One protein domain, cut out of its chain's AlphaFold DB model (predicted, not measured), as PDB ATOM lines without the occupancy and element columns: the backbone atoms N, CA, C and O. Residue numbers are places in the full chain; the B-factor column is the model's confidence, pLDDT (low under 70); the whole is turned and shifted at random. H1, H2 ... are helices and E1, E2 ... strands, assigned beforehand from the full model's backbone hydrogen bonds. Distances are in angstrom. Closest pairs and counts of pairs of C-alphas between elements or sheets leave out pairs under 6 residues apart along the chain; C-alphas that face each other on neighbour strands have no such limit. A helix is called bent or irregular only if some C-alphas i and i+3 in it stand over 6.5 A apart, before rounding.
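What this domain is: This is residues 493 to 572 of the 1013 residues of an uncharacterized protein of Powellomyces hirtus (UniProt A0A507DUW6). With little regular structure, this is an elongated body mostly of loops with two short helices, H1 and H2, and a hairpin, E1 and E2, at one end, whose residues 541 to 546 stick out. The printed part has 80 residues, only 21 of them in named elements, in the order H1, H2, E1, E2; the class is mixed and the sheet, E1 - E2, antiparallel. It is only just compact, close to loose: radius of gyration of the C-alphas 13.9 A, spans 45 by 26 by 19 A.

Where its parts are: E1, residues 539 to 542, is 10.2 A from first to last C-alpha; E2, residues 545 to 548, is 10.5 A and ends at C-alpha 548 (158.259, 124.729, 176.101). H2, residues 528 to 533, is 6.4 A and only just irregular, with C-alphas 530 and 533 6.6 A apart. H1, residues 493 to 499, is 10.2 A and begins at C-alpha 493 (147.102, 132.973, 169.236).

How they stand to each other: Hairpin strands E1 and E2 are antiparallel at 156 degrees; N 540 and O 547 are within hydrogen-bond range at 2.9 A. H1 and H2 are close but not clearly touching, the closest C-alphas being those of Gln 493 and Ile 528, 7.4 A. Both helices have every O i to N i+4 pair within hydrogen-bond range. H1 is apart from E1 and E2.

The domain as a whole: The farthest C-alphas, Gly 544 and Phe 565, are 47.2 A apart. The printed part has no cut; the link H1 to H2 is long. Residues 500 to 506, 555 to 570 and 572 have pLDDT under 70.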
ATOM      1  N   GLN A 493     147.667 133.087 170.582       90.62
ATOM      2  CA  GLN A 493     147.102 132.973 169.236       90.62
ATOM      3  C   GLN A 493     145.873 133.866 169.035       90.62
ATOM      4  O   GLN A 493     145.773 134.563 168.021       90.62
ATOM      5  N   VAL A 494     144.942 133.877 169.992       91.38
ATOM      6  CA  VAL A 494     143.722 134.690 169.890       91.38
ATOM      7  C   VAL A 494     144.011 136.171 170.155       91.38
ATOM      8  O   VAL A 494     143.433 137.007 169.461       91.38
ATOM      9  N   ALA A 495     144.924 136.503 171.076       86.94
ATOM     10  CA  ALA A 495     145.361 137.878 171.329       86.94
ATOM     11  C   ALA A 495     145.964 138.513 170.068       86.94
ATOM     12  O   ALA A 495     145.438 139.505 169.577       86.94
ATOM     13  N   PHE A 496     146.975 137.889 169.455       84.75
ATOM     14  CA  PHE A 496     147.568 138.364 168.196       84.75
ATOM     15  C   PHE A 496     146.526 138.526 167.077       84.75
ATOM     16  O   PHE A 496     146.457 139.565 166.423       84.75
ATOM     17  N   THR A 497     145.642 137.537 166.912       84.06
ATOM     18  CA  THR A 497     144.588 137.573 165.884       84.06
ATOM     19  C   THR A 497     143.590 138.728 166.079       84.06
ATOM     20  O   THR A 497     143.010 139.185 165.098       84.06
ATOM     21  N   LYS A 498     143.364 139.197 167.316       83.00
ATOM     22  CA  LYS A 498     142.388 140.257 167.637       83.00
ATOM     23  C   LYS A 498     142.996 141.647 167.820       83.00
ATOM     24  O   LYS A 498     142.315 142.633 167.530       83.00
ATOM     25  N   ASP A 499     144.245 141.713 168.268       73.50
ATOM     26  CA  ASP A 499     144.914 142.951 168.672       73.50
ATOM     27  C   ASP A 499     145.734 143.579 167.522       73.50
ATOM     28  O   ASP A 499     146.168 144.719 167.641       73.50
ATOM     29  N   VAL A 500     145.904 142.881 166.387       64.25
ATOM     30  CA  VAL A 500     146.706 143.322 165.218       64.25
ATOM     31  C   VAL A 500     146.277 144.656 164.587       64.25
ATOM     32  O   VAL A 500     147.127 145.377 164.080       64.25
ATOM     33  N   ASP A 501     144.982 144.984 164.623       58.28
ATOM     34  CA  ASP A 501     144.421 146.228 164.066       58.28
ATOM     35  C   ASP A 501     144.002 147.224 165.174       58.28
ATOM     36  O   ASP A 501     143.279 148.188 164.913       58.28
ATOM     37  N   GLN A 502     144.383 146.978 166.436       55.91
ATOM     38  CA  GLN A 502     143.937 147.780 167.579       55.91
ATOM     39  C   GLN A 502     144.964 148.856 167.938       55.91
ATOM     40  O   GLN A 502     146.095 148.558 168.306       55.91
ATOM     41  N   TYR A 503     144.530 150.120 167.921       51.94
ATOM     42  CA  TYR A 503     145.329 151.260 168.394       51.94
ATOM     43  C   TYR A 503     145.694 151.154 169.890       51.94
ATOM     44  O   TYR A 503     146.728 151.654 170.312       51.94
ATOM     45  N   SER A 504     144.841 150.500 170.685       54.50
ATOM     46  CA  SER A 504     145.088 150.170 172.091       54.50
ATOM     47  C   SER A 504     144.863 148.665 172.285       54.50
ATOM     48  O   SER A 504     143.772 148.192 171.945       54.50
ATOM     49  N   PRO A 505     145.854 147.890 172.769       62.03
ATOM     50  CA  PRO A 505     145.736 146.437 172.891       62.03
ATOM     51  C   PRO A 505     144.544 146.018 173.750       62.03
ATOM     52  O   PRO A 505     144.296 146.585 174.816       62.03
ATOM     53  N   LEU A 506     143.822 144.971 173.337       66.62
ATOM     54  CA  LEU A 506     142.792 144.400 174.204       66.62
ATOM     55  C   LEU A 506     143.451 143.701 175.399       66.62
ATOM     56  O   LEU A 506     142.872 143.683 176.485       66.62
ATOM     57  N   THR A 507     144.652 143.151 175.211       76.88
ATOM     58  CA  THR A 507     145.376 142.374 176.222       76.88
ATOM     59  C   THR A 507     146.838 142.784 176.361       76.88
ATOM     60  O   THR A 507     147.436 143.325 175.430       76.88
ATOM     61  N   MET A 508     147.475 142.415 177.480       76.62
ATOM     62  CA  MET A 508     148.943 142.514 177.584       76.62
ATOM     63  C   MET A 508     149.684 141.581 176.603       76.62
ATOM     64  O   MET A 508     150.874 141.752 176.360       76.62
ATOM     65  N   PHE A 509     148.979 140.624 175.996       82.31
ATOM     66  CA  PHE A 509     149.523 139.616 175.084       82.31
ATOM     67  C   PHE A 509     149.344 139.967 173.593       82.31
ATOM     68  O   PHE A 509     149.655 139.146 172.728       82.31
ATOM     69  N   GLY A 510     148.866 141.177 173.280       79.19
ATOM     70  CA  GLY A 510     148.805 141.713 171.918       79.19
ATOM     71  C   GLY A 510     150.186 142.096 171.346       79.19
ATOM     72  O   GLY A 510     151.129 142.337 172.102       79.19
ATOM     73  N   PRO A 511     150.327 142.199 170.009       76.56
ATOM     74  CA  PRO A 511     151.618 142.379 169.334       76.56
ATOM     75  C   PRO A 511     152.305 143.729 169.613       76.56
ATOM     76  O   PRO A 511     153.519 143.845 169.446       76.56
ATOM     77  N   ALA A 512     151.557 144.744 170.060       72.69
ATOM     78  CA  ALA A 512     152.091 146.074 170.371       72.69
ATOM     79  C   ALA A 512     153.068 146.083 171.565       72.69
ATOM     80  O   ALA A 512     153.963 146.923 171.621       72.69
ATOM     81  N   ASN A 513     152.928 145.131 172.496       74.62
ATOM     82  CA  ASN A 513     153.705 145.080 173.744       74.62
ATOM     83  C   ASN A 513     155.059 144.352 173.585       74.62
ATOM     84  O   ASN A 513     155.808 144.182 174.548       74.62
ATOM     85  N   PHE A 514     155.374 143.907 172.365       78.00
ATOM     86  CA  PHE A 514     156.582 143.159 172.027       78.00
ATOM     87  C   PHE A 514     157.328 143.825 170.870       78.00
ATOM     88  O   PHE A 514     156.705 144.322 169.935       78.00
ATOM     89  N   LEU A 515     158.659 143.732 170.864       79.88
ATOM     90  CA  LEU A 515     159.486 143.901 169.664       79.88
ATOM     91  C   LEU A 515     160.293 142.623 169.414       79.88
ATOM     92  O   LEU A 515     160.779 141.984 170.351       79.88
ATOM     93  N   ASP A 516     160.495 142.263 168.149       83.12
ATOM     94  CA  ASP A 516     161.457 141.222 167.790       83.12
ATOM     95  C   ASP A 516     162.894 141.788 167.860       83.12
ATOM     96  O   ASP A 516     163.206 142.736 167.128       83.12
ATOM     97  N   PRO A 517     163.800 141.222 168.683       81.75
ATOM     98  CA  PRO A 517     165.168 141.721 168.846       81.75
ATOM     99  C   PRO A 517     166.034 141.600 167.579       81.75
ATOM    100  O   PRO A 517     167.135 142.137 167.546       81.75
ATOM    101  N   LYS A 518     165.572 140.911 166.525       83.06
ATOM    102  CA  LYS A 518     166.265 140.815 165.228       83.06
ATOM    103  C   LYS A 518     165.880 141.910 164.238       83.06
ATOM    104  O   LYS A 518     166.585 142.088 163.248       83.06
ATOM    105  N   THR A 519     164.742 142.574 164.435       81.75
ATOM    106  CA  THR A 519     164.203 143.570 163.489       81.75
ATOM    107  C   THR A 519     163.866 144.910 164.136       81.75
ATOM    108  O   THR A 519     163.567 145.855 163.404       81.75
ATOM    109  N   GLU A 520     163.898 144.978 165.472       75.94
ATOM    110  CA  GLU A 520     163.507 146.122 166.306       75.94
ATOM    111  C   GLU A 520     162.098 146.648 165.978       75.94
ATOM    112  O   GLU A 520     161.826 147.845 166.034       75.94
ATOM    113  N   LYS A 521     161.186 145.738 165.611       77.12
ATOM    114  CA  LYS A 521     159.805 146.034 165.201       77.12
ATOM    115  C   LYS A 521     158.804 145.134 165.908       77.12
ATOM    116  O   LYS A 521     159.133 144.010 166.289       77.12
ATOM    117  N   ASN A 522     157.575 145.626 166.034       78.25
ATOM    118  CA  ASN A 522     156.464 144.864 166.587       78.25
ATOM    119  C   ASN A 522     156.202 143.604 165.740       78.25
ATOM    120  O   ASN A 522     156.107 143.715 164.512       78.25
ATOM    121  N   PRO A 523     156.107 142.408 166.353       80.81
ATOM    122  CA  PRO A 523     155.751 141.183 165.649       80.81
ATOM    123  C   PRO A 523     154.396 141.285 164.948       80.81
ATOM    124  O   PRO A 523     153.440 141.832 165.490       80.81
ATOM    125  N   THR A 524     154.286 140.702 163.760       80.38
ATOM    126  CA  THR A 524     153.024 140.620 163.016       80.38
ATOM    127  C   THR A 524     152.353 139.257 163.202       80.38
ATOM    128  O   THR A 524     152.955 138.305 163.702       80.38
ATOM    129  N   ASN A 525     151.128 139.100 162.693       79.81
ATOM    130  CA  ASN A 525     150.480 137.785 162.605       79.81
ATOM    131  C   ASN A 525     151.241 136.769 161.726       79.81
ATOM    132  O   ASN A 525     150.989 135.576 161.848       79.81
ATOM    133  N   ALA A 526     152.192 137.196 160.883       82.69
ATOM    134  CA  ALA A 526     153.082 136.281 160.159       82.69
ATOM    135  C   ALA A 526     154.258 135.772 161.021       82.69
ATOM    136  O   ALA A 526     154.878 134.762 160.693       82.69
ATOM    137  N   ASP A 527     154.560 136.444 162.136       85.88
ATOM    138  CA  ASP A 527     155.657 136.096 163.044       85.88
ATOM    139  C   ASP A 527     155.223 135.164 164.182       85.88
ATOM    140  O   ASP A 527     156.072 134.582 164.863       85.88
ATOM    141  N   ILE A 528     153.912 134.989 164.385       86.56
ATOM    142  CA  ILE A 528     153.365 134.262 165.534       86.56
ATOM    143  C   ILE A 528     153.795 132.792 165.575       86.56
ATOM    144  O   ILE A 528     154.167 132.290 166.638       86.56
ATOM    145  N   ASP A 529     153.833 132.118 164.423       86.88
ATOM    146  CA  ASP A 529     154.317 130.741 164.345       86.88
ATOM    147  C   ASP A 529     155.783 130.686 164.763       86.88
ATOM    148  O   ASP A 529     156.148 129.948 165.675       86.88
ATOM    149  N   ARG A 530     156.617 131.552 164.182       88.50
ATOM    150  CA  ARG A 530     158.057 131.636 164.450       88.50
ATOM    151  C   ARG A 530     158.391 131.942 165.916       88.50
ATOM    152  O   ARG A 530     159.401 131.435 166.402       88.50
ATOM    153  N   LEU A 531     157.592 132.768 166.593       86.56
ATOM    154  CA  LEU A 531     157.865 133.250 167.954       86.56
ATOM    155  C   LEU A 531     157.147 132.458 169.062       86.56
ATOM    156  O   LEU A 531     157.732 132.276 170.129       86.56
ATOM    157  N   PHE A 532     155.926 131.966 168.832       87.38
ATOM    158  CA  PHE A 532     155.058 131.422 169.891       87.38
ATOM    159  C   PHE A 532     154.469 130.034 169.603       87.38
ATOM    160  O   PHE A 532     154.161 129.315 170.559       87.38
ATOM    161  N   LEU A 533     154.314 129.621 168.334       85.69
ATOM    162  CA  LEU A 533     153.583 128.385 167.991       85.69
ATOM    163  C   LEU A 533     154.419 127.272 167.320       85.69
ATOM    164  O   LEU A 533     153.937 126.142 167.257       85.69
ATOM    165  N   ASN A 534     155.668 127.519 166.912       83.88
ATOM    166  CA  ASN A 534     156.559 126.530 166.283       83.88
ATOM    167  C   ASN A 534     156.724 125.252 167.142       83.88
ATOM    168  O   ASN A 534     156.723 125.299 168.374       83.88
ATOM    169  N   GLU A 535     156.891 124.105 166.485       81.81
ATOM    170  CA  GLU A 535     157.251 122.828 167.121       81.81
ATOM    171  C   GLU A 535     158.722 122.804 167.584       81.81
ATOM    172  O   GLU A 535     159.059 122.143 168.559       81.81
ATOM    173  N   ASN A 536     159.583 123.591 166.928       85.56
ATOM    174  CA  ASN A 536     161.015 123.738 167.213       85.56
ATOM    175  C   ASN A 536     161.306 124.827 168.268       85.56
ATOM    176  O   ASN A 536     162.390 125.414 168.284       85.56
ATOM    177  N   LEU A 537     160.325 125.159 169.112       89.56
ATOM    178  CA  LEU A 537     160.518 126.099 170.214       89.56
ATOM    179  C   LEU A 537     161.447 125.513 171.291       89.56
ATOM    180  O   LEU A 537     161.393 124.305 171.537       89.56
ATOM    181  N   PRO A 538     162.273 126.335 171.967       89.44
ATOM    182  CA  PRO A 538     163.151 125.855 173.027       89.44
ATOM    183  C   PRO A 538     162.385 125.138 174.136       89.44
ATOM    184  O   PRO A 538     161.383 125.636 174.650       89.44
ATOM    185  N   VAL A 539     162.892 123.973 174.526       91.00
ATOM    186  CA  VAL A 539     162.340 123.167 175.613       91.00
ATOM    187  C   VAL A 539     163.392 123.070 176.705       91.00
ATOM    188  O   VAL A 539     164.526 122.687 176.428       91.00
ATOM    189  N   GLN A 540     163.021 123.437 177.928       89.00
ATOM    190  CA  GLN A 540     163.887 123.368 179.104       89.00
ATOM    191  C   GLN A 540     163.351 122.305 180.069       89.00
ATOM    192  O   GLN A 540     162.139 122.073 180.146       89.00
ATOM    193  N   GLU A 541     164.261 121.649 180.785       89.81
ATOM    194  CA  GLU A 541     163.964 120.601 181.760       89.81
ATOM    195  C   GLU A 541     164.514 121.014 183.127       89.81
ATOM    196  O   GLU A 541     165.692 121.344 183.251       89.81
ATOM    197  N   TYR A 542     163.652 121.007 184.144       87.69
ATOM    198  CA  TYR A 542     163.977 121.391 185.517       87.69
ATOM    199  C   TYR A 542     163.400 120.344 186.471       87.69
ATOM    200  O   TYR A 542     162.185 120.133 186.539       87.69
ATOM    201  N   GLY A 543     164.283 119.626 187.169       81.38
ATOM    202  CA  GLY A 543     163.901 118.462 187.967       81.38
ATOM    203  C   GLY A 543     163.200 117.395 187.124       81.38
ATOM    204  O   GLY A 543     163.728 116.937 186.116       81.38
ATOM    205  N   GLY A 544     161.994 117.003 187.542       84.62
ATOM    206  CA  GLY A 544     161.132 116.077 186.798       84.62
ATOM    207  C   GLY A 544     160.210 116.738 185.764       84.62
ATOM    208  O   GLY A 544     159.348 116.054 185.212       84.62
ATOM    209  N   TYR A 545     160.329 118.050 185.530       89.75
ATOM    210  CA  TYR A 545     159.421 118.814 184.673       89.75
ATOM    211  C   TYR A 545     160.075 119.293 183.379       89.75
ATOM    212  O   TYR A 545     161.278 119.529 183.310       89.75
ATOM    213  N   LYS A 546     159.245 119.448 182.343       91.00
ATOM    214  CA  LYS A 546     159.639 119.826 180.986       91.00
ATOM    215  C   LYS A 546     158.663 120.867 180.448       91.00
ATOM    216  O   LYS A 546     157.470 120.576 180.329       91.00
ATOM    217  N   SER A 547     159.166 122.047 180.097       90.75
ATOM    218  CA  SER A 547     158.364 123.163 179.582       90.75
ATOM    219  C   SER A 547     158.904 123.697 178.262       90.75
ATOM    220  O   SER A 547     160.111 123.840 178.071       90.75
ATOM    221  N   VAL A 548     157.981 124.013 177.352       92.50
ATOM    222  CA  VAL A 548     158.259 124.729 176.101       92.50
ATOM    223  C   VAL A 548     158.228 126.229 176.387       92.50
ATOM    224  O   VAL A 548     157.331 126.705 177.083       92.50
ATOM    225  N   TYR A 549     159.173 126.976 175.829       92.94
ATOM    226  CA  TYR A 549     159.272 128.427 175.954       92.94
ATOM    227  C   TYR A 549     159.248 129.096 174.580       92.94
ATOM    228  O   TYR A 549     159.639 128.500 173.579       92.94
ATOM    229  N   SER A 550     158.784 130.340 174.519       92.62
ATOM    230  CA  SER A 550     158.747 131.124 173.282       92.62
ATOM    231  C   SER A 550     160.150 131.389 172.711       92.62
ATOM    232  O   SER A 550     161.186 131.195 173.363       92.62
ATOM    233  N   GLY A 551     160.190 131.940 171.496       90.12
ATOM    234  CA  GLY A 551     161.341 132.707 171.022       90.12
ATOM    235  C   GLY A 551     161.691 133.858 171.975       90.12
ATOM    236  O   GLY A 551     160.913 134.196 172.869       90.12
ATOM    237  N   LEU A 552     162.877 134.443 171.792       88.75
ATOM    238  CA  LEU A 552     163.255 135.675 172.489       88.75
ATOM    239  C   LEU A 552     162.467 136.852 171.907       88.75
ATOM    240  O   LEU A 552     162.366 136.974 170.686       88.75
ATOM    241  N   MET A 553     161.962 137.724 172.774       86.69
ATOM    242  CA  MET A 553     161.394 139.023 172.405       86.69
ATOM    243  C   MET A 553     161.842 140.105 173.383       86.69
ATOM    244  O   MET A 553     162.087 139.824 174.554       86.69
ATOM    245  N   ASN A 554     161.907 141.344 172.913       80.31
ATOM    246  CA  ASN A 554     161.982 142.502 173.791       80.31
ATOM    247  C   ASN A 554     160.565 142.796 174.291       80.31
ATOM    248  O   ASN A 554     159.653 142.972 173.480       80.31
ATOM    249  N   ILE A 555     160.383 142.870 175.608       68.00
ATOM    250  CA  ILE A 555     159.174 143.447 176.207       68.00
ATOM    251  C   ILE A 555     159.266 144.968 176.055       68.00
ATOM    252  O   ILE A 555     160.347 145.539 176.240       68.00
ATOM    253  N   VAL A 556     158.149 145.609 175.709       65.31
ATOM    254  CA  VAL A 556     158.006 147.069 175.688       65.31
ATOM    255  C   VAL A 556     156.771 147.439 176.495       65.31
ATOM    256  O   VAL A 556     155.644 147.419 175.995       65.31
ATOM    257  N   ASP A 557     156.993 147.804 177.755       56.25
ATOM    258  CA  ASP A 557     155.950 148.360 178.611       56.25
ATOM    259  C   ASP A 557     155.700 149.811 178.162       56.25
ATOM    260  O   ASP A 557     156.282 150.758 178.690       56.25
ATOM    261  N   GLY A 558     154.899 149.973 177.105       47.56
ATOM    262  CA  GLY A 558     154.741 151.259 176.417       47.56
ATOM    263  C   GLY A 558     153.426 151.473 175.664       47.56
ATOM    264  O   GLY A 558     153.235 152.564 175.141       47.56
ATOM    265  N   GLY A 559     152.522 150.480 175.601       45.91
ATOM    266  CA  GLY A 559     151.141 150.646 175.102       45.91
ATOM    267  C   GLY A 559     151.010 151.371 173.754       45.91
ATOM    268  O   GLY A 559     150.105 152.183 173.581       45.91
ATOM    269  N   GLY A 560     151.967 151.155 172.851       39.69
ATOM    270  CA  GLY A 560     152.263 152.096 171.776       39.69
ATOM    271  C   GLY A 560     151.278 152.086 170.605       39.69
ATOM    272  O   GLY A 560     150.948 151.027 170.077       39.69
ATOM    273  N   ASP A 561     150.907 153.291 170.153       41.56
ATOM    274  CA  ASP A 561     150.185 153.578 168.901       41.56
ATOM    275  C   ASP A 561     150.670 152.693 167.740       41.56
ATOM    276  O   ASP A 561     151.825 152.792 167.314       41.56
ATOM    277  N   PHE A 562     149.771 151.873 167.189       36.94
ATOM    278  CA  PHE A 562     150.031 150.950 166.077       36.94
ATOM    279  C   PHE A 562     150.211 151.655 164.709       36.94
ATOM    280  O   PHE A 562     149.857 151.123 163.653       36.94
ATOM    281  N   SER A 563     150.756 152.875 164.704       40.69
ATOM    282  CA  SER A 563     151.056 153.634 163.495       40.69
ATOM    283  C   SER A 563     152.083 152.904 162.626       40.69
ATOM    284  O   SER A 563     153.124 152.424 163.077       40.69
ATOM    285  N   THR A 564     151.841 152.886 161.320       39.84
ATOM    286  CA  THR A 564     152.720 152.252 160.326       39.84
ATOM    287  C   THR A 564     154.010 153.042 160.042       39.84
ATOM    288  O   THR A 564     154.697 152.768 159.058       39.84
ATOM    289  N   PHE A 565     154.357 154.017 160.893       35.47
ATOM    290  CA  PHE A 565     155.414 155.007 160.658       35.47
ATOM    291  C   PHE A 565     156.696 154.809 161.483       35.47
ATOM    292  O   PHE A 565     157.720 155.394 161.129       35.47
ATOM    293  N   GLY A 566     156.706 153.963 162.517       43.91
ATOM    294  CA  GLY A 566     157.944 153.613 163.221       43.91
ATOM    295  C   GLY A 566     157.742 152.698 164.433       43.91
ATOM    296  O   GLY A 566     156.649 152.666 164.990       43.91
ATOM    297  N   PRO A 567     158.778 151.950 164.856       46.00
ATOM    298  CA  PRO A 567     158.708 151.147 166.071       46.00
ATOM    299  C   PRO A 567     158.692 152.036 167.318       46.00
ATOM    300  O   PRO A 567     159.378 153.067 167.373       46.00
ATOM    301  N   HIS A 568     157.968 151.595 168.346       55.47
ATOM    302  CA  HIS A 568     157.991 152.245 169.653       55.47
ATOM    303  C   HIS A 568     159.348 152.065 170.313       55.47
ATOM    304  O   HIS A 568     159.739 150.972 170.714       55.47
ATOM    305  N   THR A 569     160.079 153.171 170.403       62.41
ATOM    306  CA  THR A 569     161.328 153.265 171.149       62.41
ATOM    307  C   THR A 569     161.301 154.532 171.994       62.41
ATOM    308  O   THR A 569     160.769 155.561 171.569       62.41
ATOM    309  N   VAL A 570     161.933 154.457 173.165       67.56
ATOM    310  CA  VAL A 570     162.220 155.562 174.101       67.56
ATOM    311  C   VAL A 570     162.557 156.885 173.388       67.56
ATOM    312  O   VAL A 570     162.058 157.947 173.759       67.56
ATOM    313  N   TRP A 571     163.375 156.819 172.333       72.94
ATOM    314  CA  TRP A 571     163.851 157.972 171.563       72.94
ATOM    315  C   TRP A 571     162.790 158.521 170.604       72.94
ATOM    316  O   TRP A 571     162.506 159.718 170.623       72.94
ATOM    317  N   ASN A 572     162.149 157.648 169.818       66.25
ATOM    318  CA  ASN A 572     161.091 158.039 168.877       66.25
ATOM    319  C   ASN A 572     159.909 158.699 169.600       66.25
ATOM    320  O   ASN A 572     159.395 159.719 169.148       66.25
TER     321      ASN A 572